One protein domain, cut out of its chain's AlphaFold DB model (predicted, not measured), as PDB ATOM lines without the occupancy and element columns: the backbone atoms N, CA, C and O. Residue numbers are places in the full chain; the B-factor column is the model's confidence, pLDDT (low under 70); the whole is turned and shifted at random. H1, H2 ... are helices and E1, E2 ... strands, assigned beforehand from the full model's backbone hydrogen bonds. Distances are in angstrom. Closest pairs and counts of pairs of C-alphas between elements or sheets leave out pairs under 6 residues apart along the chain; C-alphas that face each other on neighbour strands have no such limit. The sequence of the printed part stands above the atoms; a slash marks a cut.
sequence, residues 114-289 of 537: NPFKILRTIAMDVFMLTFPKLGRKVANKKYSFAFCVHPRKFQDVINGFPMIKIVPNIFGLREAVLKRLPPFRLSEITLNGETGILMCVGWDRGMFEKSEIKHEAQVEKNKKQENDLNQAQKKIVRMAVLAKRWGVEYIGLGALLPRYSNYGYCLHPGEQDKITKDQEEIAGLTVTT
ATOM      1  N   ASN A 114      40.737  64.049 -14.141       60.09
ATOM      2  CA  ASN A 114      41.443  64.372 -12.905       60.09
ATOM      3  C   ASN A 114      42.322  63.164 -12.513       60.09
ATOM      4  O   ASN A 114      41.771  62.129 -12.114       60.09
ATOM      5  N   PRO A 115      43.666  63.256 -12.606       63.19
ATOM      6  CA  PRO A 115      44.543  62.108 -12.384       63.19
ATOM      7  C   PRO A 115      44.474  61.611 -10.934       63.19
ATOM      8  O   PRO A 115      44.607  60.412 -10.696       63.19
ATOM      9  N   PHE A 116      44.183  62.496  -9.975       68.56
ATOM     10  CA  PHE A 116      44.023  62.139  -8.565       68.56
ATOM     11  C   PHE A 116      42.778  61.279  -8.319       68.56
ATOM     12  O   PHE A 116      42.817  60.390  -7.470       68.56
ATOM     13  N   LYS A 117      41.689  61.478  -9.081       70.31
ATOM     14  CA  LYS A 117      40.479  60.639  -8.971       70.31
ATOM     15  C   LYS A 117      40.771  59.207  -9.421       70.31
ATOM     16  O   LYS A 117      40.433  58.272  -8.706       70.31
ATOM     17  N   ILE A 118      41.462  59.044 -10.552       70.06
ATOM     18  CA  ILE A 118      41.874  57.731 -11.074       70.06
ATOM     19  C   ILE A 118      42.866  57.051 -10.113       70.06
ATOM     20  O   ILE A 118      42.706  55.875  -9.794       70.06
ATOM     21  N   LEU A 119      43.854  57.793  -9.598       76.06
ATOM     22  CA  LEU A 119      44.815  57.268  -8.625       76.06
ATOM     23  C   LEU A 119      44.128  56.805  -7.331       76.06
ATOM     24  O   LEU A 119      44.466  55.743  -6.816       76.06
ATOM     25  N   ARG A 120      43.125  57.546  -6.837       81.56
ATOM     26  CA  ARG A 120      42.307  57.143  -5.680       81.56
ATOM     27  C   ARG A 120      41.504  55.869  -5.954       81.56
ATOM     28  O   ARG A 120      41.423  55.023  -5.066       81.56
ATOM     29  N   THR A 121      40.940  55.709  -7.154       81.38
ATOM     30  CA  THR A 121      40.250  54.471  -7.556       81.38
ATOM     31  C   THR A 121      41.200  53.275  -7.509       81.38
ATOM     32  O   THR A 121      40.886  52.285  -6.856       81.38
ATOM     33  N   ILE A 122      42.397  53.395  -8.093       83.19
ATOM     34  CA  ILE A 122      43.419  52.336  -8.047       83.19
ATOM     35  C   ILE A 122      43.907  52.064  -6.632       83.19
ATOM     36  O   ILE A 122      44.027  50.904  -6.262       83.19
ATOM     37  N   ALA A 123      44.155  53.089  -5.817       85.94
ATOM     38  CA  ALA A 123      44.562  52.889  -4.428       85.94
ATOM     39  C   ALA A 123      43.502  52.096  -3.641       85.94
ATOM     40  O   ALA A 123      43.852  51.197  -2.880       85.94
ATOM     41  N   MET A 124      42.213  52.370  -3.874       87.81
ATOM     42  CA  MET A 124      41.108  51.609  -3.285       87.81
ATOM     43  C   MET A 124      41.020  50.174  -3.832       87.81
ATOM     44  O   MET A 124      40.774  49.246  -3.068       87.81
ATOM     45  N   ASP A 125      41.250  49.971  -5.129       89.69
ATOM     46  CA  ASP A 125      41.210  48.647  -5.760       89.69
ATOM     47  C   ASP A 125      42.394  47.763  -5.327       89.69
ATOM     48  O   ASP A 125      42.212  46.592  -4.996       89.69
ATOM     49  N   VAL A 126      43.593  48.344  -5.219       87.81
ATOM     50  CA  VAL A 126      44.780  47.721  -4.609       87.81
ATOM     51  C   VAL A 126      44.491  47.363  -3.153       87.81
ATOM     52  O   VAL A 126      44.703  46.222  -2.752       87.81
ATOM     53  N   PHE A 127      43.945  48.296  -2.367       89.75
ATOM     54  CA  PHE A 127      43.568  48.049  -0.974       89.75
ATOM     55  C   PHE A 127      42.531  46.920  -0.841       89.75
ATOM     56  O   PHE A 127      42.656  46.073   0.042       89.75
ATOM     57  N   MET A 128      41.550  46.847  -1.744       88.38
ATOM     58  CA  MET A 128      40.557  45.771  -1.788       88.38
ATOM     59  C   MET A 128      41.159  44.416  -2.197       88.38
ATOM     60  O   MET A 128      40.713  43.374  -1.704       88.38
ATOM     61  N   LEU A 129      42.186  44.406  -3.053       88.50
ATOM     62  CA  LEU A 129      42.955  43.204  -3.383       88.50
ATOM     63  C   LEU A 129      43.819  42.728  -2.201       88.50
ATOM     64  O   LEU A 129      43.827  41.532  -1.906       88.50
ATOM     65  N   THR A 130      44.494  43.638  -1.494       88.69
ATOM     66  CA  THR A 130      45.392  43.307  -0.373       88.69
ATOM     67  C   THR A 130      44.649  42.976   0.928       88.69
ATOM     68  O   THR A 130      45.040  42.050   1.632       88.69
ATOM     69  N   PHE A 131      43.564  43.687   1.250       89.88
ATOM     70  CA  PHE A 131      42.856  43.585   2.535       89.88
ATOM     71  C   PHE A 131      41.353  43.279   2.356       89.88
ATOM     72  O   PHE A 131      40.512  44.082   2.763       89.88
ATOM     73  N   PRO A 132      40.961  42.115   1.794       84.44
ATOM     74  CA  PRO A 132      39.582  41.828   1.369       84.44
ATOM     75  C   PRO A 132      38.498  42.061   2.426       84.44
ATOM     76  O   PRO A 132      37.437  42.597   2.106       84.44
ATOM     77  N   LYS A 133      38.747  41.674   3.686       84.25
ATOM     78  CA  LYS A 133      37.778  41.836   4.787       84.25
ATOM     79  C   LYS A 133      37.549  43.304   5.155       84.25
ATOM     80  O   LYS A 133      36.434  43.672   5.511       84.25
ATOM     81  N   LEU A 134      38.593  44.132   5.081       83.44
ATOM     82  CA  LEU A 134      38.523  45.553   5.423       83.44
ATOM     83  C   LEU A 134      38.038  46.372   4.220       83.44
ATOM     84  O   LEU A 134      37.129  47.180   4.365       83.44
ATOM     85  N   GLY A 135      38.533  46.069   3.015       80.50
ATOM     86  CA  GLY A 135      38.048  46.631   1.753       80.50
ATOM     87  C   GLY A 135      36.537  46.463   1.573       80.50
ATOM     88  O   GLY A 135      35.861  47.445   1.292       80.50
ATOM     89  N   ARG A 136      35.980  45.271   1.843       79.00
ATOM     90  CA  ARG A 136      34.520  45.045   1.810       79.00
ATOM     91  C   ARG A 136      33.730  45.851   2.853       79.00
ATOM     92  O   ARG A 136      32.578  46.163   2.592       79.00
ATOM     93  N   LYS A 137      34.326  46.213   3.998       78.94
ATOM     94  CA  LYS A 137      33.696  47.103   4.999       78.94
ATOM     95  C   LYS A 137      33.760  48.585   4.614       78.94
ATOM     96  O   LYS A 137      32.886  49.340   5.010       78.94
ATOM     97  N   VAL A 138      34.792  48.998   3.872       76.88
ATOM     98  CA  VAL A 138      34.960  50.379   3.368       76.88
ATOM     99  C   VAL A 138      34.201  50.609   2.046       76.88
ATOM    100  O   VAL A 138      33.909  51.744   1.667       76.88
ATOM    101  N   ALA A 139      33.860  49.536   1.333       76.81
ATOM    102  CA  ALA A 139      33.109  49.564   0.083       76.81
ATOM    103  C   ALA A 139      31.610  49.838   0.301       76.81
ATOM    104  O   ALA A 139      30.776  48.938   0.238       76.81
ATOM    105  N   ASN A 140      31.251  51.113   0.457       73.88
ATOM    106  CA  ASN A 140      29.856  51.560   0.607       73.88
ATOM    107  C   ASN A 140      29.011  51.477  -0.688       73.88
ATOM    108  O   ASN A 140      27.938  52.069  -0.760       73.88
ATOM    109  N   LYS A 141      29.495  50.801  -1.738       81.75
ATOM    110  CA  LYS A 141      28.815  50.676  -3.035       81.75
ATOM    111  C   LYS A 141      29.077  49.303  -3.644       81.75
ATOM    112  O   LYS A 141      30.224  48.859  -3.679       81.75
ATOM    113  N   LYS A 142      28.010  48.678  -4.141       87.25
ATOM    114  CA  LYS A 142      28.040  47.468  -4.971       87.25
ATOM    115  C   LYS A 142      27.719  47.825  -6.422       87.25
ATOM    116  O   LYS A 142      27.160  48.892  -6.679       87.25
ATOM    117  N   TYR A 143      28.064  46.933  -7.341       92.00
ATOM    118  CA  TYR A 143      27.795  47.066  -8.772       92.00
ATOM    119  C   TYR A 143      27.269  45.740  -9.303       92.00
ATOM    120  O   TYR A 143      27.811  44.708  -8.928       92.00
ATOM    121  N   SER A 144      26.271  45.748 -10.182       91.44
ATOM    122  CA  SER A 144      25.660  44.509 -10.690       91.44
ATOM    123  C   SER A 144      26.595  43.765 -11.653       91.44
ATOM    124  O   SER A 144      26.697  42.537 -11.629       91.44
ATOM    125  N   PHE A 145      27.325  44.523 -12.482       94.88
ATOM    126  CA  PHE A 145      28.166  43.994 -13.556       94.88
ATOM    127  C   PHE A 145      29.537  44.672 -13.674       94.88
ATOM    128  O   PHE A 145      29.713  45.839 -13.312       94.88
ATOM    129  N   ALA A 146      30.499  43.954 -14.256       95.12
ATOM    130  CA  ALA A 146      31.781  44.482 -14.706       95.12
ATOM    131  C   ALA A 146      31.974  44.230 -16.205       95.12
ATOM    132  O   ALA A 146      31.998  43.085 -16.648       95.12
ATOM    133  N   PHE A 147      32.167  45.292 -16.986       94.31
ATOM    134  CA  PHE A 147      32.692  45.161 -18.341       94.31
ATOM    135  C   PHE A 147      34.209  45.313 -18.312       94.31
ATOM    136  O   PHE A 147      34.744  46.268 -17.745       94.31
ATOM    137  N   CYS A 148      34.906  44.365 -18.914       93.38
ATOM    138  CA  CYS A 148      36.340  44.210 -18.773       93.38
ATOM    139  C   CYS A 148      37.041  44.426 -20.108       93.38
ATOM    140  O   CYS A 148      36.645  43.866 -21.127       93.38
ATOM    141  N   VAL A 149      38.117  45.210 -20.101       87.88
ATOM    142  CA  VAL A 149      38.907  45.523 -21.296       87.88
ATOM    143  C   VAL A 149      40.405  45.353 -21.054       87.88
ATOM    144  O   VAL A 149      40.902  45.390 -19.923       87.88
ATOM    145  N   HIS A 150      41.140  45.206 -22.153       84.50
ATOM    146  CA  HIS A 150      42.593  45.336 -22.197       84.50
ATOM    147  C   HIS A 150      42.975  46.591 -23.009       84.50
ATOM    148  O   HIS A 150      42.197  47.028 -23.862       84.50
ATOM    149  N   PRO A 151      44.140  47.211 -22.754       77.12
ATOM    150  CA  PRO A 151      44.683  48.257 -23.627       77.12
ATOM    151  C   PRO A 151      44.944  47.677 -25.024       77.12
ATOM    152  O   PRO A 151      45.355  46.534 -25.101       77.12
ATOM    153  N   ARG A 152      44.803  48.419 -26.134       71.12
ATOM    154  CA  ARG A 152      45.123  47.859 -27.473       71.12
ATOM    155  C   ARG A 152      46.596  48.027 -27.854       71.12
ATOM    156  O   ARG A 152      47.099  47.337 -28.732       71.12
ATOM    157  N   LYS A 153      47.287  48.955 -27.191       71.69
ATOM    158  CA  LYS A 153      48.721  49.243 -27.330       71.69
ATOM    159  C   LYS A 153      49.258  49.868 -26.046       71.69
ATOM    160  O   LYS A 153      48.501  50.461 -25.279       71.69
ATOM    161  N   PHE A 154      50.577  49.826 -25.847       70.12
ATOM    162  CA  PHE A 154      51.242  50.407 -24.666       70.12
ATOM    163  C   PHE A 154      50.866  51.880 -24.430       70.12
ATOM    164  O   PHE A 154      50.645  52.321 -23.299       70.12
ATOM    165  N   GLN A 155      50.706  52.632 -25.523       69.75
ATOM    166  CA  GLN A 155      50.326  54.041 -25.488       69.75
ATOM    167  C   GLN A 155      48.918  54.288 -24.918       69.75
ATOM    168  O   GLN A 155      48.685  55.350 -24.342       69.75
ATOM    169  N   ASP A 156      47.993  53.328 -25.011       69.94
ATOM    170  CA  ASP A 156      46.645  53.476 -24.449       69.94
ATOM    171  C   ASP A 156      46.704  53.516 -22.914       69.94
ATOM    172  O   ASP A 156      46.029  54.336 -22.293       69.94
ATOM    173  N   VAL A 157      47.593  52.721 -22.301       68.56
ATOM    174  CA  VAL A 157      47.863  52.758 -20.853       68.56
ATOM    175  C   VAL A 157      48.478  54.093 -20.454       68.56
ATOM    176  O   VAL A 157      48.045  54.709 -19.486       68.56
ATOM    177  N   ILE A 158      49.441  54.595 -21.231       67.56
ATOM    178  CA  ILE A 158      50.081  55.900 -20.996       67.56
ATOM    179  C   ILE A 158      49.070  57.055 -21.080       67.56
ATOM    180  O   ILE A 158      49.152  58.015 -20.312       67.56
ATOM    181  N   ASN A 159      48.109  56.970 -22.000       66.25
ATOM    182  CA  ASN A 159      47.043  57.959 -22.165       66.25
ATOM    183  C   ASN A 159      45.944  57.811 -21.093       66.25
ATOM    184  O   ASN A 159      45.335  58.801 -20.681       66.25
ATOM    185  N   GLY A 160      45.705  56.588 -20.608       63.12
ATOM    186  CA  GLY A 160      44.912  56.302 -19.409       63.12
ATOM    187  C   GLY A 160      45.556  56.834 -18.128       63.12
ATOM    188  O   GLY A 160      44.847  57.278 -17.227       63.12
ATOM    189  N   PHE A 161      46.891  56.850 -18.073       65.38
ATOM    190  CA  PHE A 161      47.674  57.137 -16.876       65.38
ATOM    191  C   PHE A 161      48.694  58.273 -17.063       65.38
ATOM    192  O   PHE A 161      49.897  58.020 -17.078       65.38
ATOM    193  N   PRO A 162      48.277  59.554 -17.144       62.81
ATOM    194  CA  PRO A 162      49.205  60.669 -17.367       62.81
ATOM    195  C   PRO A 162      50.388  60.714 -16.386       62.81
ATOM    196  O   PRO A 162      51.497  61.043 -16.794       62.81
ATOM    197  N   MET A 163      50.188  60.300 -15.129       65.19
ATOM    198  CA  MET A 163      51.243  60.236 -14.108       65.19
ATOM    199  C   MET A 163      52.365  59.238 -14.449       65.19
ATOM    200  O   MET A 163      53.507  59.455 -14.057       65.19
ATOM    201  N   ILE A 164      52.110  58.198 -15.258       71.75
ATOM    202  CA  ILE A 164      53.170  57.288 -15.734       71.75
ATOM    203  C   ILE A 164      54.112  57.966 -16.742       71.75
ATOM    204  O   ILE A 164      55.074  57.351 -17.187       71.75
ATOM    205  N   LYS A 165      53.848  59.212 -17.163       68.12
ATOM    206  CA  LYS A 165      54.806  60.046 -17.913       68.12
ATOM    207  C   LYS A 165      55.919  60.618 -17.025       68.12
ATOM    208  O   LYS A 165      56.936  61.022 -17.567       68.12
ATOM    209  N   ILE A 166      55.740  60.620 -15.700       72.69
ATOM    210  CA  ILE A 166      56.760  61.046 -14.728       72.69
ATOM    211  C   ILE A 166      57.814  59.945 -14.530       72.69
ATOM    212  O   ILE A 166      58.982  60.245 -14.310       72.69
ATOM    213  N   VAL A 167      57.426  58.667 -14.648       73.31
ATOM    214  CA  VAL A 167      58.369  57.538 -14.604       73.31
ATOM    215  C   VAL A 167      59.269  57.591 -15.848       73.31
ATOM    216  O   VAL A 167      58.741  57.466 -16.960       73.31
ATOM    217  N   PRO A 168      60.602  57.735 -15.698       73.38
ATOM    218  CA  PRO A 168      61.509  57.814 -16.836       73.38
ATOM    219  C   PRO A 168      61.422  56.565 -17.717       73.38
ATOM    220  O   PRO A 168      61.399  55.434 -17.224       73.38
ATOM    221  N   ASN A 169      61.415  56.751 -19.038       74.56
ATOM    222  CA  ASN A 169      61.399  55.645 -19.998       74.56
ATOM    223  C   ASN A 169      62.810  55.073 -20.240       74.56
ATOM    224  O   ASN A 169      63.249  54.935 -21.378       74.56
ATOM    225  N   ILE A 170      63.531  54.790 -19.155       73.25
ATOM    226  CA  ILE A 170      64.926  54.345 -19.152       73.25
ATOM    227  C   ILE A 170      64.950  52.837 -18.848       73.25
ATOM    228  O   ILE A 170      64.211  52.376 -17.977       73.25
ATOM    229  N   PHE A 171      65.743  52.059 -19.596       76.06
ATOM    230  CA  PHE A 171      65.917  50.597 -19.446       76.06
ATOM    231  C   PHE A 171      64.615  49.776 -19.283       76.06
ATOM    232  O   PHE A 171      64.579  48.768 -18.583       76.06
ATOM    233  N   GLY A 172      63.511  50.209 -19.904       76.62
ATOM    234  CA  GLY A 172      62.213  49.527 -19.797       76.62
ATOM    235  C   GLY A 172      61.523  49.637 -18.426       76.62
ATOM    236  O   GLY A 172      60.481  49.011 -18.227       76.62
ATOM    237  N   LEU A 173      62.035  50.457 -17.496       79.50
ATOM    238  CA  LEU A 173      61.490  50.640 -16.141       79.50
ATOM    239  C   LEU A 173      59.989  50.954 -16.153       79.50
ATOM    240  O   LEU A 173      59.210  50.365 -15.406       79.50
ATOM    241  N   ARG A 174      59.571  51.848 -17.052       79.12
ATOM    242  CA  ARG A 174      58.168  52.227 -17.249       79.12
ATOM    243  C   ARG A 174      57.274  51.036 -17.593       79.12
ATOM    244  O   ARG A 174      56.160  50.932 -17.086       79.12
ATOM    245  N   GLU A 175      57.766  50.133 -18.436       77.44
ATOM    246  CA  GLU A 175      57.048  48.915 -18.793       77.44
ATOM    247  C   GLU A 175      57.008  47.937 -17.612       77.44
ATOM    248  O   GLU A 175      55.955  47.379 -17.321       77.44
ATOM    249  N   ALA A 176      58.112  47.785 -16.872       80.06
ATOM    250  CA  ALA A 176      58.170  46.946 -15.675       80.06
ATOM    251  C   ALA A 176      57.210  47.421 -14.565       80.06
ATOM    252  O   ALA A 176      56.579  46.594 -13.903       80.06
ATOM    253  N   VAL A 177      57.043  48.739 -14.388       80.38
ATOM    254  CA  VAL A 177      56.034  49.320 -13.486       80.38
ATOM    255  C   VAL A 177      54.621  49.007 -13.982       80.38
ATOM    256  O   VAL A 177      53.807  48.497 -13.215       80.38
ATOM    257  N   LEU A 178      54.328  49.231 -15.269       79.69
ATOM    258  CA  LEU A 178      53.002  48.950 -15.832       79.69
ATOM    259  C   LEU A 178      52.652  47.453 -15.848       79.69
ATOM    260  O   LEU A 178      51.493  47.109 -15.639       79.69
ATOM    261  N   LYS A 179      53.635  46.554 -15.996       81.19
ATOM    262  CA  LYS A 179      53.449  45.101 -15.827       81.19
ATOM    263  C   LYS A 179      53.065  44.705 -14.401       81.19
ATOM    264  O   LYS A 179      52.425  43.671 -14.228       81.19
ATOM    265  N   ARG A 180      53.473  45.476 -13.390       82.69
ATOM    266  CA  ARG A 180      53.154  45.229 -11.973       82.69
ATOM    267  C   ARG A 180      51.863  45.908 -11.517       82.69
ATOM    268  O   ARG A 180      51.384  45.590 -10.433       82.69
ATOM    269  N   LEU A 181      51.297  46.807 -12.325       82.56
ATOM    270  CA  LEU A 181      49.998  47.417 -12.060       82.56
ATOM    271  C   LEU A 181      48.923  46.307 -12.040       82.56
ATOM    272  O   LEU A 181      48.775  45.603 -13.045       82.56
ATOM    273  N   PRO A 182      48.207  46.098 -10.920       84.81
ATOM    274  CA  PRO A 182      47.119  45.129 -10.872       84.81
ATOM    275  C   PRO A 182      45.907  45.640 -11.667       84.81
ATOM    276  O   PRO A 182      45.859  46.827 -11.998       84.81
ATOM    277  N   PRO A 183      44.912  44.779 -11.941       90.62
ATOM    278  CA  PRO A 183      43.642  45.201 -12.521       90.62
ATOM    279  C   PRO A 183      42.956  46.296 -11.699       90.62
ATOM    280  O   PRO A 183      43.079  46.328 -10.474       90.62
ATOM    281  N   PHE A 184      42.218  47.177 -12.371       87.62
ATOM    282  CA  PHE A 184      41.600  48.346 -11.743       87.62
ATOM    283  C   PHE A 184      40.357  48.838 -12.485       87.62
ATOM    284  O   PHE A 184      40.200  48.619 -13.687       87.62
ATOM    285  N   ARG A 185      39.482  49.556 -11.779       87.81
ATOM    286  CA  ARG A 185      38.320  50.235 -12.362       87.81
ATOM    287  C   ARG A 185      38.735  51.537 -13.046       87.81
ATOM    288  O   ARG A 185      39.433  52.371 -12.471       87.81
ATOM    289  N   LEU A 186      38.258  51.731 -14.271       78.12
ATOM    290  CA  LEU A 186      38.417  52.956 -15.057       78.12
ATOM    291  C   LEU A 186      37.296  53.962 -14.769       78.12
ATOM    292  O   LEU A 186      37.558  55.151 -14.588       78.12
ATOM    293  N   SER A 187      36.052  53.487 -14.741       76.62
ATOM    294  CA  SER A 187      34.851  54.311 -14.583       76.62
ATOM    295  C   SER A 187      33.653  53.472 -14.138       76.62
ATOM    296  O   SER A 187      33.698  52.243 -14.142       76.62
ATOM    297  N   GLU A 188      32.562  54.147 -13.791       81.69
ATOM    298  CA  GLU A 188      31.247  53.525 -13.632       81.69
ATOM    299  C   GLU A 188      30.487  53.570 -14.965       81.69
ATOM    300  O   GLU A 188      30.607  54.545 -15.715       81.69
ATOM    301  N   ILE A 189      29.702  52.531 -15.239       78.25
ATOM    302  CA  ILE A 189      28.737  52.466 -16.341       78.25
ATOM    303  C   ILE A 189      27.355  52.596 -15.702       78.25
ATOM    304  O   ILE A 189      27.048  51.858 -14.770       78.25
ATOM    305  N   THR A 190      26.534  53.540 -16.161       72.25
ATOM    306  CA  THR A 190      25.184  53.760 -15.620       72.25
ATOM    307  C   THR A 190      24.149  53.514 -16.711       72.25
ATOM    308  O   THR A 190      24.326  53.969 -17.843       72.25
ATOM    309  N   LEU A 191      23.094  52.787 -16.349       69.50
ATOM    310  CA  LEU A 191      22.021  52.338 -17.229       69.50
ATOM    311  C   LEU A 191      20.702  52.391 -16.446       69.50
ATOM    312  O   LEU A 191      20.442  51.497 -15.657       69.50
ATOM    313  N   ASN A 192      19.896  53.442 -16.626       64.38
ATOM    314  CA  ASN A 192      18.517  53.562 -16.110       64.38
ATOM    315  C   ASN A 192      18.239  52.923 -14.721       64.38
ATOM    316  O   ASN A 192      17.315  52.133 -14.568       64.38
ATOM    317  N   GLY A 193      19.043  53.270 -13.707       66.50
ATOM    318  CA  GLY A 193      18.923  52.767 -12.324       66.50
ATOM    319  C   GLY A 193      19.980  51.726 -11.931       66.50
ATOM    320  O   GLY A 193      20.411  51.692 -10.780       66.50
ATOM    321  N   GLU A 194      20.492  50.960 -12.891       77.25
ATOM    322  CA  GLU A 194      21.603  50.023 -12.714       77.25
ATOM    323  C   GLU A 194      22.964  50.734 -12.790       77.25
ATOM    324  O   GLU A 194      23.165  51.695 -13.545       77.25
ATOM    325  N   THR A 195      23.939  50.249 -12.013       83.75
ATOM    326  CA  THR A 195      25.330  50.723 -12.083       83.75
ATOM    327  C   THR A 195      26.307  49.552 -12.133       83.75
ATOM    328  O   THR A 195      26.415  48.773 -11.187       83.75
ATOM    329  N   GLY A 196      27.074  49.483 -13.217       89.44
ATOM    330  CA  GLY A 196      28.217  48.592 -13.383       89.44
ATOM    331  C   GLY A 196      29.556  49.329 -13.331       89.44
ATOM    332  O   GLY A 196      29.624  50.549 -13.145       89.44
ATOM    333  N   ILE A 197      30.644  48.592 -13.539       88.31
ATOM    334  CA  ILE A 197      32.014  49.122 -13.609       88.31
ATOM    335  C   ILE A 197      32.693  48.761 -14.926       88.31
ATOM    336  O   ILE A 197      32.581  47.642 -15.414       88.31
ATOM    337  N   LEU A 198      33.454  49.706 -15.471       87.38
ATOM    338  CA  LEU A 198      34.440  49.436 -16.509       87.38
ATOM    339  C   LEU A 198      35.777  49.108 -15.839       87.38
ATOM    340  O   LEU A 198      36.285  49.913 -15.055       87.38
ATOM    341  N   MET A 199      36.374  47.966 -16.171       89.31
ATOM    342  CA  MET A 199      37.636  47.493 -15.600       89.31
ATOM    343  C   MET A 199      38.710  47.292 -16.668       89.31
ATOM    344  O   MET A 199      38.437  46.793 -17.754       89.31
ATOM    345  N   CYS A 200      39.949  47.643 -16.336       87.19
ATOM    346  CA  CYS A 200      41.135  47.354 -17.130       87.19
ATOM    347  C   CYS A 200      41.945  46.247 -16.448       87.19
ATOM    348  O   CYS A 200      42.254  46.364 -15.261       87.19
ATOM    349  N   VAL A 201      42.346  45.209 -17.190       87.50
ATOM    350  CA  VAL A 201      43.239  44.156 -16.656       87.50
ATOM    351  C   VAL A 201      44.655  44.688 -16.360       87.50
ATOM    352  O   VAL A 201      45.379  44.123 -15.541       87.50
ATOM    353  N   GLY A 202      45.051  45.794 -16.997       82.19
ATOM    354  CA  GLY A 202      46.393  46.376 -16.920       82.19
ATOM    355  C   GLY A 202      47.238  46.070 -18.160       82.19
ATOM    356  O   GLY A 202      46.711  45.711 -19.210       82.19
ATOM    357  N   TRP A 203      48.557  46.250 -18.058       79.94
ATOM    358  CA  TRP A 203      49.502  45.932 -19.135       79.94
ATOM    359  C   TRP A 203      50.122  44.547 -18.930       79.94
ATOM    360  O   TRP A 203      50.615  44.243 -17.840       79.94
ATOM    361  N   ASP A 204      50.170  43.728 -19.979       78.00
ATOM    362  CA  ASP A 204      50.973  42.505 -20.021       78.00
ATOM    363  C   ASP A 204      51.445  42.203 -21.452       78.00
ATOM    364  O   ASP A 204      50.691  42.435 -22.392       78.00
ATOM    365  N   ARG A 205      52.656  41.660 -21.641       70.94
ATOM    366  CA  ARG A 205      53.147  41.287 -22.985       70.94
ATOM    367  C   ARG A 205      52.375  40.108 -23.574       70.94
ATOM    368  O   ARG A 205      52.177  40.078 -24.789       70.94
ATOM    369  N   GLY A 206      51.846  39.217 -22.731       66.44
ATOM    370  CA  GLY A 206      50.984  38.113 -23.168       66.44
ATOM    371  C   GLY A 206      49.704  38.571 -23.884       66.44
ATOM    372  O   GLY A 206      49.105  37.792 -24.622       66.44
ATOM    373  N   MET A 207      49.315  39.845 -23.725       73.31
ATOM    374  CA  MET A 207      48.163  40.468 -24.393       73.31
ATOM    375  C   MET A 207      48.495  41.126 -25.745       73.31
ATOM    376  O   MET A 207      47.613  41.731 -26.353       73.31
ATOM    377  N   PHE A 208      49.739  41.028 -26.237       67.12
ATOM    378  CA  PHE A 208      50.155  41.648 -27.510       67.12
ATOM    379  C   PHE A 208      51.090  40.776 -28.355       67.12
ATOM    380  O   PHE A 208      51.074  40.870 -29.582       67.12
ATOM    381  N   GLU A 209      51.905  39.910 -27.745       54.31
ATOM    382  CA  GLU A 209      52.883  39.106 -28.482       54.31
ATOM    383  C   GLU A 209      52.277  37.843 -29.121       54.31
ATOM    384  O   GLU A 209      52.390  36.734 -28.602       54.31
ATOM    385  N   LYS A 210      51.737  37.994 -30.337       50.31
ATOM    386  CA  LYS A 210      51.673  36.907 -31.335       50.31
ATOM    387  C   LYS A 210      52.336  37.326 -32.648       50.31
ATOM    388  O   LYS A 210      51.679  37.493 -33.668       50.31
ATOM    389  N   SER A 211      53.661  37.490 -32.603       38.03
ATOM    390  CA  SER A 211      54.507  37.551 -33.801       38.03
ATOM    391  C   SER A 211      54.910  36.140 -34.235       38.03
ATOM    392  O   SER A 211      55.691  35.471 -33.547       38.03
ATOM    393  N   GLU A 212      54.384  35.694 -35.375       41.50
ATOM    394  CA  GLU A 212      54.798  34.453 -36.039       41.50
ATOM    395  C   GLU A 212      56.228  34.623 -36.588       41.50
ATOM    396  O   GLU A 212      56.506  35.579 -37.306       41.50
ATOM    397  N   ILE A 213      57.157  33.736 -36.207       37.09
ATOM    398  CA  ILE A 213      58.552  33.691 -36.692       37.09
ATOM    399  C   ILE A 213      58.969  32.214 -36.832       37.09
ATOM    400  O   ILE A 213      58.466  31.372 -36.096       37.09
ATOM    401  N   LYS A 214      59.855  31.925 -37.798       41.97
ATOM    402  CA  LYS A 214      60.280  30.588 -38.260       41.97
ATOM    403  C   LYS A 214      61.064  29.736 -37.226       41.97
ATOM    404  O   LYS A 214      61.450  30.194 -36.153       41.97
ATOM    405  N   HIS A 215      61.293  28.480 -37.619       50.69
ATOM    406  CA  HIS A 215      61.322  27.257 -36.801       50.69
ATOM    407  C   HIS A 215      62.281  27.121 -35.602       50.69
ATOM    408  O   HIS A 215      61.918  26.403 -34.674       50.69
ATOM    409  N   GLU A 216      63.468  27.727 -35.568       42.78
ATOM    410  CA  GLU A 216      64.465  27.376 -34.528       42.78
ATOM    411  C   GLU A 216      64.373  28.258 -33.276       42.78
ATOM    412  O   GLU A 216      64.414  27.758 -32.154       42.78
ATOM    413  N   ALA A 217      64.061  29.547 -33.443       52.22
ATOM    414  CA  ALA A 217      63.697  30.434 -32.331       52.22
ATOM    415  C   ALA A 217      62.338  30.067 -31.685       52.22
ATOM    416  O   ALA A 217      61.889  30.725 -30.745       52.22
ATOM    417  N   GLN A 218      61.657  29.037 -32.198       52.84
ATOM    418  CA  GLN A 218      60.297  28.658 -31.836       52.84
ATOM    419  C   GLN A 218      60.195  28.103 -30.409       52.84
ATOM    420  O   GLN A 218      59.294  28.504 -29.684       52.84
ATOM    421  N   VAL A 219      61.082  27.202 -29.967       57.91
ATOM    422  CA  VAL A 219      60.881  26.466 -28.697       57.91
ATOM    423  C   VAL A 219      61.007  27.376 -27.473       57.91
ATOM    424  O   VAL A 219      60.136  27.375 -26.602       57.91
ATOM    425  N   GLU A 220      62.062  28.187 -27.407       57.53
ATOM    426  CA  GLU A 220      62.279  29.110 -26.288       57.53
ATOM    427  C   GLU A 220      61.258  30.257 -26.298       57.53
ATOM    428  O   GLU A 220      60.693  30.609 -25.257       57.53
ATOM    429  N   LYS A 221      60.927  30.785 -27.487       56.66
ATOM    430  CA  LYS A 221      59.896  31.817 -27.637       56.66
ATOM    431  C   LYS A 221      58.497  31.285 -27.314       56.66
ATOM    432  O   LYS A 221      57.744  32.011 -26.676       56.66
ATOM    433  N   ASN A 222      58.171  30.033 -27.649       61.88
ATOM    434  CA  ASN A 222      56.918  29.381 -27.253       61.88
ATOM    435  C   ASN A 222      56.817  29.283 -25.723       61.88
ATOM    436  O   ASN A 222      55.835  29.757 -25.162       61.88
ATOM    437  N   LYS A 223      57.850  28.765 -25.034       65.00
ATOM    438  CA  LYS A 223      57.880  28.694 -23.555       65.00
ATOM    439  C   LYS A 223      57.729  30.074 -22.906       65.00
ATOM    440  O   LYS A 223      57.056  30.228 -21.888       65.00
ATOM    441  N   LYS A 224      58.346  31.103 -23.489       66.69
ATOM    442  CA  LYS A 224      58.209  32.491 -23.030       66.69
ATOM    443  C   LYS A 224      56.798  33.047 -23.263       66.69
ATOM    444  O   LYS A 224      56.234  33.639 -22.351       66.69
ATOM    445  N   GLN A 225      56.219  32.823 -24.442       65.38
ATOM    446  CA  GLN A 225      54.851  33.234 -24.784       65.38
ATOM    447  C   GLN A 225      53.804  32.538 -23.911       65.38
ATOM    448  O   GLN A 225      52.844  33.174 -23.490       65.38
ATOM    449  N   GLU A 226      54.002  31.259 -23.600       72.38
ATOM    450  CA  GLU A 226      53.176  30.496 -22.666       72.38
ATOM    451  C   GLU A 226      53.260  31.082 -21.249       72.38
ATOM    452  O   GLU A 226      52.236  31.364 -20.631       72.38
ATOM    453  N   ASN A 227      54.467  31.387 -20.760       76.00
ATOM    454  CA  ASN A 227      54.658  32.059 -19.469       76.00
ATOM    455  C   ASN A 227      54.038  33.467 -19.411       76.00
ATOM    456  O   ASN A 227      53.486  33.851 -18.375       76.00
ATOM    457  N   ASP A 228      54.108  34.246 -20.491       76.62
ATOM    458  CA  ASP A 228      53.487  35.574 -20.577       76.62
ATOM    459  C   ASP A 228      51.948  35.474 -20.700       76.62
ATOM    460  O   ASP A 228      51.227  36.251 -20.071       76.62
ATOM    461  N   LEU A 229      51.407  34.469 -21.403       77.69
ATOM    462  CA  LEU A 229      49.965  34.182 -21.432       77.69
ATOM    463  C   LEU A 229      49.448  33.728 -20.056       77.69
ATOM    464  O   LEU A 229      48.422  34.223 -19.592       77.69
ATOM    465  N   ASN A 230      50.191  32.869 -19.357       83.62
ATOM    466  CA  ASN A 230      49.876  32.432 -17.995       83.62
ATOM    467  C   ASN A 230      49.894  33.608 -16.995       83.62
ATOM    468  O   ASN A 230      49.116  33.631 -16.038       83.62
ATOM    469  N   GLN A 231      50.749  34.618 -17.202       83.62
ATOM    470  CA  GLN A 231      50.724  35.870 -16.431       83.62
ATOM    471  C   GLN A 231      49.503  36.738 -16.772       83.62
ATOM    472  O   GLN A 231      48.836  37.235 -15.859       83.62
ATOM    473  N   ALA A 232      49.161  36.867 -18.058       85.69
ATOM    474  CA  ALA A 232      47.954  37.562 -18.501       85.69
ATOM    475  C   ALA A 232      46.679  36.927 -17.907       85.69
ATOM    476  O   ALA A 232      45.848  37.641 -17.346       85.69
ATOM    477  N   GLN A 233      46.565  35.596 -17.919       89.94
ATOM    478  CA  GLN A 233      45.459  34.854 -17.300       89.94
ATOM    479  C   GLN A 233      45.368  35.090 -15.790       89.94
ATOM    480  O   GLN A 233      44.294  35.415 -15.288       89.94
ATOM    481  N   LYS A 234      46.491  35.044 -15.058       89.81
ATOM    482  CA  LYS A 234      46.520  35.372 -13.618       89.81
ATOM    483  C   LYS A 234      46.022  36.793 -13.328       89.81
ATOM    484  O   LYS A 234      45.386  37.018 -12.299       89.81
ATOM    485  N   LYS A 235      46.258  37.761 -14.223       91.56
ATOM    486  CA  LYS A 235      45.671  39.108 -14.107       91.56
ATOM    487  C   LYS A 235      44.173  39.128 -14.416       91.56
ATOM    488  O   LYS A 235      43.446  39.826 -13.718       91.56
ATOM    489  N   ILE A 236      43.703  38.363 -15.400       94.06
ATOM    490  CA  ILE A 236      42.269  38.241 -15.718       94.06
ATOM    491  C   ILE A 236      41.502  37.622 -14.536       94.06
ATOM    492  O   ILE A 236      40.486  38.171 -14.119       94.06
ATOM    493  N   VAL A 237      42.035  36.564 -13.917       94.88
ATOM    494  CA  VAL A 237      41.476  35.972 -12.688       94.88
ATOM    495  C   VAL A 237      41.451  36.997 -11.545       94.88
ATOM    496  O   VAL A 237      40.404  37.229 -10.946       94.88
ATOM    497  N   ARG A 238      42.555  37.714 -11.291       94.25
ATOM    498  CA  ARG A 238      42.593  38.781 -10.266       94.25
ATOM    499  C   ARG A 238      41.631  39.940 -10.534       94.25
ATOM    500  O   ARG A 238      41.163  40.568  -9.586       94.25
ATOM    501  N   MET A 239      41.333  40.237 -11.795       95.44
ATOM    502  CA  MET A 239      40.325  41.230 -12.161       95.44
ATOM    503  C   MET A 239      38.925  40.746 -11.774       95.44
ATOM    504  O   MET A 239      38.169  41.522 -11.197       95.44
ATOM    505  N   ALA A 240      38.604  39.475 -12.032       96.19
ATOM    506  CA  ALA A 240      37.345  38.873 -11.605       96.19
ATOM    507  C   ALA A 240      37.226  38.828 -10.068       96.19
ATOM    508  O   ALA A 240      36.172  39.168  -9.535       96.19
ATOM    509  N   VAL A 241      38.315  38.534  -9.341       95.12
ATOM    510  CA  VAL A 241      38.361  38.625  -7.865       95.12
ATOM    511  C   VAL A 241      38.039  40.045  -7.393       95.12
ATOM    512  O   VAL A 241      37.202  40.237  -6.512       95.12
ATOM    513  N   LEU A 242      38.665  41.062  -7.994       95.31
ATOM    514  CA  LEU A 242      38.374  42.463  -7.681       95.31
ATOM    515  C   LEU A 242      36.911  42.826  -7.998       95.31
ATOM    516  O   LEU A 242      36.269  43.480  -7.180       95.31
ATOM    517  N   ALA A 243      36.366  42.372  -9.130       95.06
ATOM    518  CA  ALA A 243      34.961  42.574  -9.486       95.06
ATOM    519  C   ALA A 243      34.019  41.951  -8.438       95.06
ATOM    520  O   ALA A 243      33.161  42.642  -7.887       95.06
ATOM    521  N   LYS A 244      34.230  40.677  -8.079       93.81
ATOM    522  CA  LYS A 244      33.443  39.963  -7.061       93.81
ATOM    523  C   LYS A 244      33.484  40.665  -5.701       93.81
ATOM    524  O   LYS A 244      32.459  40.795  -5.034       93.81
ATOM    525  N   ARG A 245      34.647  41.191  -5.293       92.88
ATOM    526  CA  ARG A 245      34.798  41.974  -4.049       92.88
ATOM    527  C   ARG A 245      34.062  43.322  -4.087       92.88
ATOM    528  O   ARG A 245      33.661  43.802  -3.028       92.88
ATOM    529  N   TRP A 246      33.814  43.870  -5.278       93.50
ATOM    530  CA  TRP A 246      32.913  45.004  -5.534       93.50
ATOM    531  C   TRP A 246      31.424  44.614  -5.642       93.50
ATOM    532  O   TRP A 246      30.585  45.469  -5.930       93.50
ATOM    533  N   GLY A 247      31.071  43.354  -5.371       92.44
ATOM    534  CA  GLY A 247      29.694  42.855  -5.378       92.44
ATOM    535  C   GLY A 247      29.150  42.491  -6.760       92.44
ATOM    536  O   GLY A 247      27.949  42.280  -6.870       92.44
ATOM    537  N   VAL A 248      30.013  42.425  -7.779       95.44
ATOM    538  CA  VAL A 248      29.638  42.069  -9.152       95.44
ATOM    539  C   VAL A 248      29.177  40.623  -9.246       95.44
ATOM    540  O   VAL A 248      29.798  39.728  -8.668       95.44
ATOM    541  N   GLU A 249      28.131  40.408 -10.041       95.12
ATOM    542  CA  GLU A 249      27.609  39.083 -10.370       95.12
ATOM    543  C   GLU A 249      27.821  38.702 -11.840       95.12
ATOM    544  O   GLU A 249      28.009  37.526 -12.128       95.12
ATOM    545  N   TYR A 250      27.838  39.675 -12.759       97.00
ATOM    546  CA  TYR A 250      28.037  39.449 -14.199       97.00
ATOM    547  C   TYR A 250      29.346  40.074 -14.690       97.00
ATOM    548  O   TYR A 250      29.629  41.235 -14.391       97.00
ATOM    549  N   ILE A 251      30.130  39.353 -15.492       97.12
ATOM    550  CA  ILE A 251      31.386  39.859 -16.057       97.12
ATOM    551  C   ILE A 251      31.463  39.619 -17.572       97.12
ATOM    552  O   ILE A 251      31.355  38.492 -18.051       97.12
ATOM    553  N   GLY A 252      31.645  40.700 -18.333       96.75
ATOM    554  CA  GLY A 252      31.758  40.668 -19.795       96.75
ATOM    555  C   GLY A 252      33.188  40.929 -20.253       96.75
ATOM    556  O   GLY A 252      33.795  41.927 -19.862       96.75
ATOM    557  N   LEU A 253      33.733  40.041 -21.081       94.69
ATOM    558  CA  LEU A 253      35.109  40.101 -21.574       94.69
ATOM    559  C   LEU A 253      35.170  40.769 -22.956       94.69
ATOM    560  O   LEU A 253      34.829  40.157 -23.961       94.69
ATOM    561  N   GLY A 254      35.642  42.015 -23.018       90.25
ATOM    562  CA  GLY A 254      35.716  42.797 -24.254       90.25
ATOM    563  C   GLY A 254      36.991  42.601 -25.089       90.25
ATOM    564  O   GLY A 254      38.080  42.310 -24.577       90.25
ATOM    565  N   ALA A 255      36.864  42.865 -26.392       83.94
ATOM    566  CA  ALA A 255      37.934  42.803 -27.394       83.94
ATOM    567  C   ALA A 255      38.670  41.445 -27.403       83.94
ATOM    568  O   ALA A 255      38.060  40.418 -27.666       83.94
ATOM    569  N   LEU A 256      39.977  41.409 -27.115       86.25
ATOM    570  CA  LEU A 256      40.773  40.173 -27.125       86.25
ATOM    571  C   LEU A 256      40.846  39.491 -25.748       86.25
ATOM    572  O   LEU A 256      41.516  38.465 -25.628       86.25
ATOM    573  N   LEU A 257      40.156  40.000 -24.715       89.56
ATOM    574  CA  LEU A 257      40.115  39.318 -23.417       89.56
ATOM    575  C   LEU A 257      39.590  37.880 -23.493       89.56
ATOM    576  O   LEU A 257      40.243  37.045 -22.872       89.56
ATOM    577  N   PRO A 258      38.535  37.543 -24.268       90.56
ATOM    578  CA  PRO A 258      38.158  36.153 -24.512       90.56
ATOM    579  C   PRO A 258      39.340  35.303 -24.986       90.56
ATOM    580  O   PRO A 258      39.584  34.224 -24.470       90.56
ATOM    581  N   ARG A 259      40.167  35.803 -25.910       85.94
ATOM    582  CA  ARG A 259      41.340  35.062 -26.397       85.94
ATOM    583  C   ARG A 259      42.385  34.837 -25.300       85.94
ATOM    584  O   ARG A 259      42.997  33.772 -25.253       85.94
ATOM    585  N   TYR A 260      42.616  35.835 -24.447       87.19
ATOM    586  CA  TYR A 260      43.615  35.756 -23.376       87.19
ATOM    587  C   TYR A 260      43.130  34.949 -22.166       87.19
ATOM    588  O   TYR A 260      43.947  34.316 -21.507       87.19
ATOM    589  N   SER A 261      41.820  34.888 -21.917       89.56
ATOM    590  CA  SER A 261      41.194  34.111 -20.838       89.56
ATOM    591  C   SER A 261      40.947  32.634 -21.179       89.56
ATOM    592  O   SER A 261      40.230  31.956 -20.445       89.56
ATOM    593  N   ASN A 262      41.494  32.137 -22.296       89.50
ATOM    594  CA  ASN A 262      41.133  30.844 -22.893       89.50
ATOM    595  C   ASN A 262      39.611  30.717 -23.103       89.50
ATOM    596  O   ASN A 262      38.955  29.849 -22.544       89.50
ATOM    597  N   TYR A 263      39.037  31.665 -23.840       90.31
ATOM    598  CA  TYR A 263      37.601  31.844 -24.080       90.31
ATOM    599  C   TYR A 263      36.736  31.895 -22.810       90.31
ATOM    600  O   TYR A 263      35.551  31.603 -22.859       90.31
ATOM    601  N   GLY A 264      37.306  32.304 -21.675       91.62
ATOM    602  CA  GLY A 264      36.633  32.383 -20.377       91.62
ATOM    603  C   GLY A 264      36.962  31.233 -19.423       91.62
ATOM    604  O   GLY A 264      36.795  31.411 -18.218       91.62
ATOM    605  N   TYR A 265      37.524  30.115 -19.902       90.50
ATOM    606  CA  TYR A 265      37.859  28.960 -19.056       90.50
ATOM    607  C   TYR A 265      38.867  29.272 -17.939       90.50
ATOM    608  O   TYR A 265      38.867  28.600 -16.917       90.50
ATOM    609  N   CYS A 266      39.698  30.320 -18.038       90.88
ATOM    610  CA  CYS A 266      40.556  30.681 -16.899       90.88
ATOM    611  C   CYS A 266      39.757  31.173 -15.673       90.88
ATOM    612  O   CYS A 266      40.275  31.134 -14.557       90.88
ATOM    613  N   LEU A 267      38.519  31.646 -15.873       93.12
ATOM    614  CA  LEU A 267      37.596  32.057 -14.810       93.12
ATOM    615  C   LEU A 267      36.740  30.884 -14.300       93.12
ATOM    616  O   LEU A 267      36.385  30.877 -13.127       93.12
ATOM    617  N   HIS A 268      36.472  29.893 -15.156       85.00
ATOM    618  CA  HIS A 268      35.732  28.662 -14.850       85.00
ATOM    619  C   HIS A 268      36.581  27.450 -15.276       85.00
ATOM    620  O   HIS A 268      36.403  26.951 -16.391       85.00
ATOM    621  N   PRO A 269      37.557  27.030 -14.443       68.69
ATOM    622  CA  PRO A 269      38.373  25.845 -14.715       68.69
ATOM    623  C   PRO A 269      37.495  24.585 -14.777       68.69
ATOM    624  O   PRO A 269      36.460  24.521 -14.110       68.69
ATOM    625  N   GLY A 270      37.895  23.590 -15.574       69.00
ATOM    626  CA  GLY A 270      37.141  22.340 -15.702       69.00
ATOM    627  C   GLY A 270      37.271  21.441 -14.468       69.00
ATOM    628  O   GLY A 270      38.150  21.638 -13.634       69.00
ATOM    629  N   GLU A 271      36.447  20.394 -14.370       68.44
ATOM    630  CA  GLU A 271      36.474  19.445 -13.235       68.44
ATOM    631  C   GLU A 271      37.836  18.753 -13.032       68.44
ATOM    632  O   GLU A 271      38.170  18.338 -11.925       68.44
ATOM    633  N   GLN A 272      38.631  18.631 -14.100       65.56
ATOM    634  CA  GLN A 272      39.964  18.017 -14.081       65.56
ATOM    635  C   GLN A 272      41.085  19.012 -13.725       65.56
ATOM    636  O   GLN A 272      42.219  18.599 -13.471       65.56
ATOM    637  N   ASP A 273      40.793  20.314 -13.698       74.50
ATOM    638  CA  ASP A 273      41.762  21.362 -13.395       74.50
ATOM    639  C   ASP A 273      41.865  21.610 -11.885       74.50
ATOM    640  O   ASP A 273      40.882  21.636 -11.143       74.50
ATOM    641  N   LYS A 274      43.079  21.898 -11.406       80.31
ATOM    642  CA  LYS A 274      43.281  22.292 -10.010       80.31
ATOM    643  C   LYS A 274      42.766  23.714  -9.768       80.31
ATOM    644  O   LYS A 274      43.475  24.685 -10.038       80.31
ATOM    645  N   ILE A 275      41.574  23.819  -9.183       83.50
ATOM    646  CA  ILE A 275      40.975  25.092  -8.766       83.50
ATOM    647  C   ILE A 275      41.915  25.828  -7.792       83.50
ATOM    648  O   ILE A 275      42.484  25.251  -6.860       83.50
ATOM    649  N   THR A 276      42.117  27.122  -8.032       88.12
ATOM    650  CA  THR A 276      42.896  28.018  -7.162       88.12
ATOM    651  C   THR A 276      41.992  28.813  -6.220       88.12
ATOM    652  O   THR A 276      40.838  29.071  -6.537       88.12
ATOM    653  N   LYS A 277      42.527  29.312  -5.096       88.62
ATOM    654  CA  LYS A 277      41.770  30.163  -4.147       88.62
ATOM    655  C   LYS A 277      41.139  31.405  -4.790       88.62
ATOM    656  O   LYS A 277      40.059  31.827  -4.390       88.62
ATOM    657  N   ASP A 278      41.808  31.987  -5.787       90.62
ATOM    658  CA  ASP A 278      41.270  33.123  -6.539       90.62
ATOM    659  C   ASP A 278      40.075  32.689  -7.422       90.62
ATOM    660  O   ASP A 278      39.141  33.465  -7.595       90.62
ATOM    661  N   GLN A 279      40.073  31.449  -7.939       89.62
ATOM    662  CA  GLN A 279      38.949  30.850  -8.679       89.62
ATOM    663  C   GLN A 279      37.792  30.432  -7.752       89.62
ATOM    664  O   GLN A 279      36.634  30.672  -8.081       89.62
ATOM    665  N   GLU A 280      38.087  29.899  -6.561       90.25
ATOM    666  CA  GLU A 280      37.089  29.648  -5.508       90.25
ATOM    667  C   GLU A 280      36.359  30.944  -5.106       90.25
ATOM    668  O   GLU A 280      35.137  30.949  -4.974       90.25
ATOM    669  N   GLU A 281      37.074  32.070  -4.947       91.31
ATOM    670  CA  GLU A 281      36.453  33.347  -4.556       91.31
ATOM    671  C   GLU A 281      35.505  33.906  -5.634       91.31
ATOM    672  O   GLU A 281      34.503  34.537  -5.289       91.31
ATOM    673  N   ILE A 282      35.777  33.669  -6.923       93.94
ATOM    674  CA  ILE A 282      34.929  34.138  -8.037       93.94
ATOM    675  C   ILE A 282      33.801  33.173  -8.417       93.94
ATOM    676  O   ILE A 282      33.005  33.516  -9.291       93.94
ATOM    677  N   ALA A 283      33.677  32.019  -7.757       90.69
ATOM    678  CA  ALA A 283      32.619  31.049  -8.031       90.69
ATOM    679  C   ALA A 283      31.218  31.697  -8.025       90.69
ATOM    680  O   ALA A 283      30.904  32.573  -7.208       90.69
ATOM    681  N   GLY A 284      30.372  31.303  -8.981       90.38
ATOM    682  CA  GLY A 284      29.053  31.911  -9.193       90.38
ATOM    683  C   GLY A 284      29.096  33.364  -9.688       90.38
ATOM    684  O   GLY A 284      28.196  34.141  -9.376       90.38
ATOM    685  N   LEU A 285      30.167  33.792 -10.367       94.88
ATOM    686  CA  LEU A 285      30.036  34.838 -11.388       94.88
ATOM    687  C   LEU A 285      29.377  34.235 -12.631       94.88
ATOM    688  O   LEU A 285      29.605  33.070 -12.928       94.88
ATOM    689  N   THR A 286      28.623  35.047 -13.366       96.69
ATOM    690  CA  THR A 286      28.211  34.744 -14.740       96.69
ATOM    691  C   THR A 286      29.201  35.399 -15.703       96.69
ATOM    692  O   THR A 286      29.318  36.628 -15.723       96.69
ATOM    693  N   VAL A 287      29.930  34.604 -16.486       96.62
ATOM    694  CA  VAL A 287      30.949  35.060 -17.444       96.62
ATOM    695  C   VAL A 287      30.414  35.008 -18.869       96.62
ATOM    696  O   VAL A 287      29.971  33.968 -19.352       96.62
ATOM    697  N   THR A 288      30.571  36.109 -19.598       96.62
ATOM    698  CA  THR A 288      30.324  36.142 -21.042       96.62
ATOM    699  C   THR A 288      31.523  36.661 -21.830       96.62
ATOM    700  O   THR A 288      32.187  37.634 -21.460       96.62
ATOM    701  N   THR A 289      31.791  36.008 -22.958       94.94
ATOM    702  CA  THR A 289      32.691  36.497 -24.013       94.94
ATOM    703  C   THR A 289      32.002  37.462 -24.981       94.94
ATOM    704  O   THR A 289      32.672  38.093 -25.792       94.94
TER     705      THR A 289
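Overview. This is residues 114 to 289 of the 537 residues of an uncharacterized protein of candidate division WOR-1 bacterium RIFOXYC2_FULL_41_25 (UniProt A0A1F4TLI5). A strongly twisted five-stranded sheet has the long helix H6 over one face; residues 235 to 244 of H6 pack on the strands and its first part reaches past them. The last residues of H1, 125 to 129, meet the last part of H6, residues 241 to 245, to make a corner, and H1 grazes edge strand E2; H8 packs on H6, and short H3, H4 and H5 form a loose group off the sheet. The 176 printed residues include eight named helices and five named strands, in the order H1 H2 E1 H3 H4 H5 E2 E3 H6 E4 H7 H8 E5; the mixed sheet runs E2 E3 E1 E4 E5, and the class is mixed. The whole is compact, radius of gyration of the C-alphas 16.8 A, spanning 55 by 46 by 31 A.

Arrangement. H1, residues 115 to 130, touches H2, residues 132 to 138, at a steep tilt of 45 degrees; their closest C-alphas, Met 128 and Gly 135, are 4.4 A apart. E1 is residues 145 to 149. H3, residues 154 to 160, and H5, residues 173 to 180, are near each other; H4, residues 162 to 165, lies between them in the chain. E2, residues 184 to 191, bends by 50 degrees at residue 187 and forms an antiparallel hairpin with E3, residues 194 to 200, with N 186 and O 198 2.8 A apart. E3 is parallel to E1, N 197 to O 145 2.9 A. The hub H6, residues 218 to 245, makes two layers with the sheet: it runs along E1, 24 degrees on the local plane, at a height of 9.0 A. H6 and H1 touch about perpendicular, 87 degrees, closest C-alphas Leu 242 and Leu 129, 6.3 A. E4, residues 250 to 253, is parallel to E1, N 146 to O 250 2.9 A; E3, H6, E4 are a split strand-helix-strand unit, E1 between its strands, with a right-handed crossover. H7, residues 257 to 260, only just touches H6, with 3 pairs of C-alphas within 8 A. H8, residues 277 to 282, touches H6 at a steep tilt of 53 degrees, closest C-alphas Ile 282 and Val 241, 5.7 A. E5, residues 286 to 288, is parallel to E4, N 251 to O 286 2.9 A; E4, H7 H8, E5 are a right-handed strand-helix-strand unit. Every O i to N i+4 pair is within hydrogen-bond range in H1, H3, H5, H6 and H8, and 2 of 3 in H2; H4 and H7 are too short for one.

Along the chain. H1, 22.3 A long, begins at C-alpha 115 (44.543, 62.108, -12.384). H6 measures 40.0 A, E2 20.7 A and E3 20.2 A. E5 ends at C-alpha 288 (30.324, 36.142, -21.042).

Size, cuts and confidence. The printed part has no cut; E3 to H6 and H7 to H8 are long links. Residues 168 to 173 and 214 to 220 stand free. Mean pLDDT is 79.9 for the printed part, and residues 208 to 225 are among those under 70.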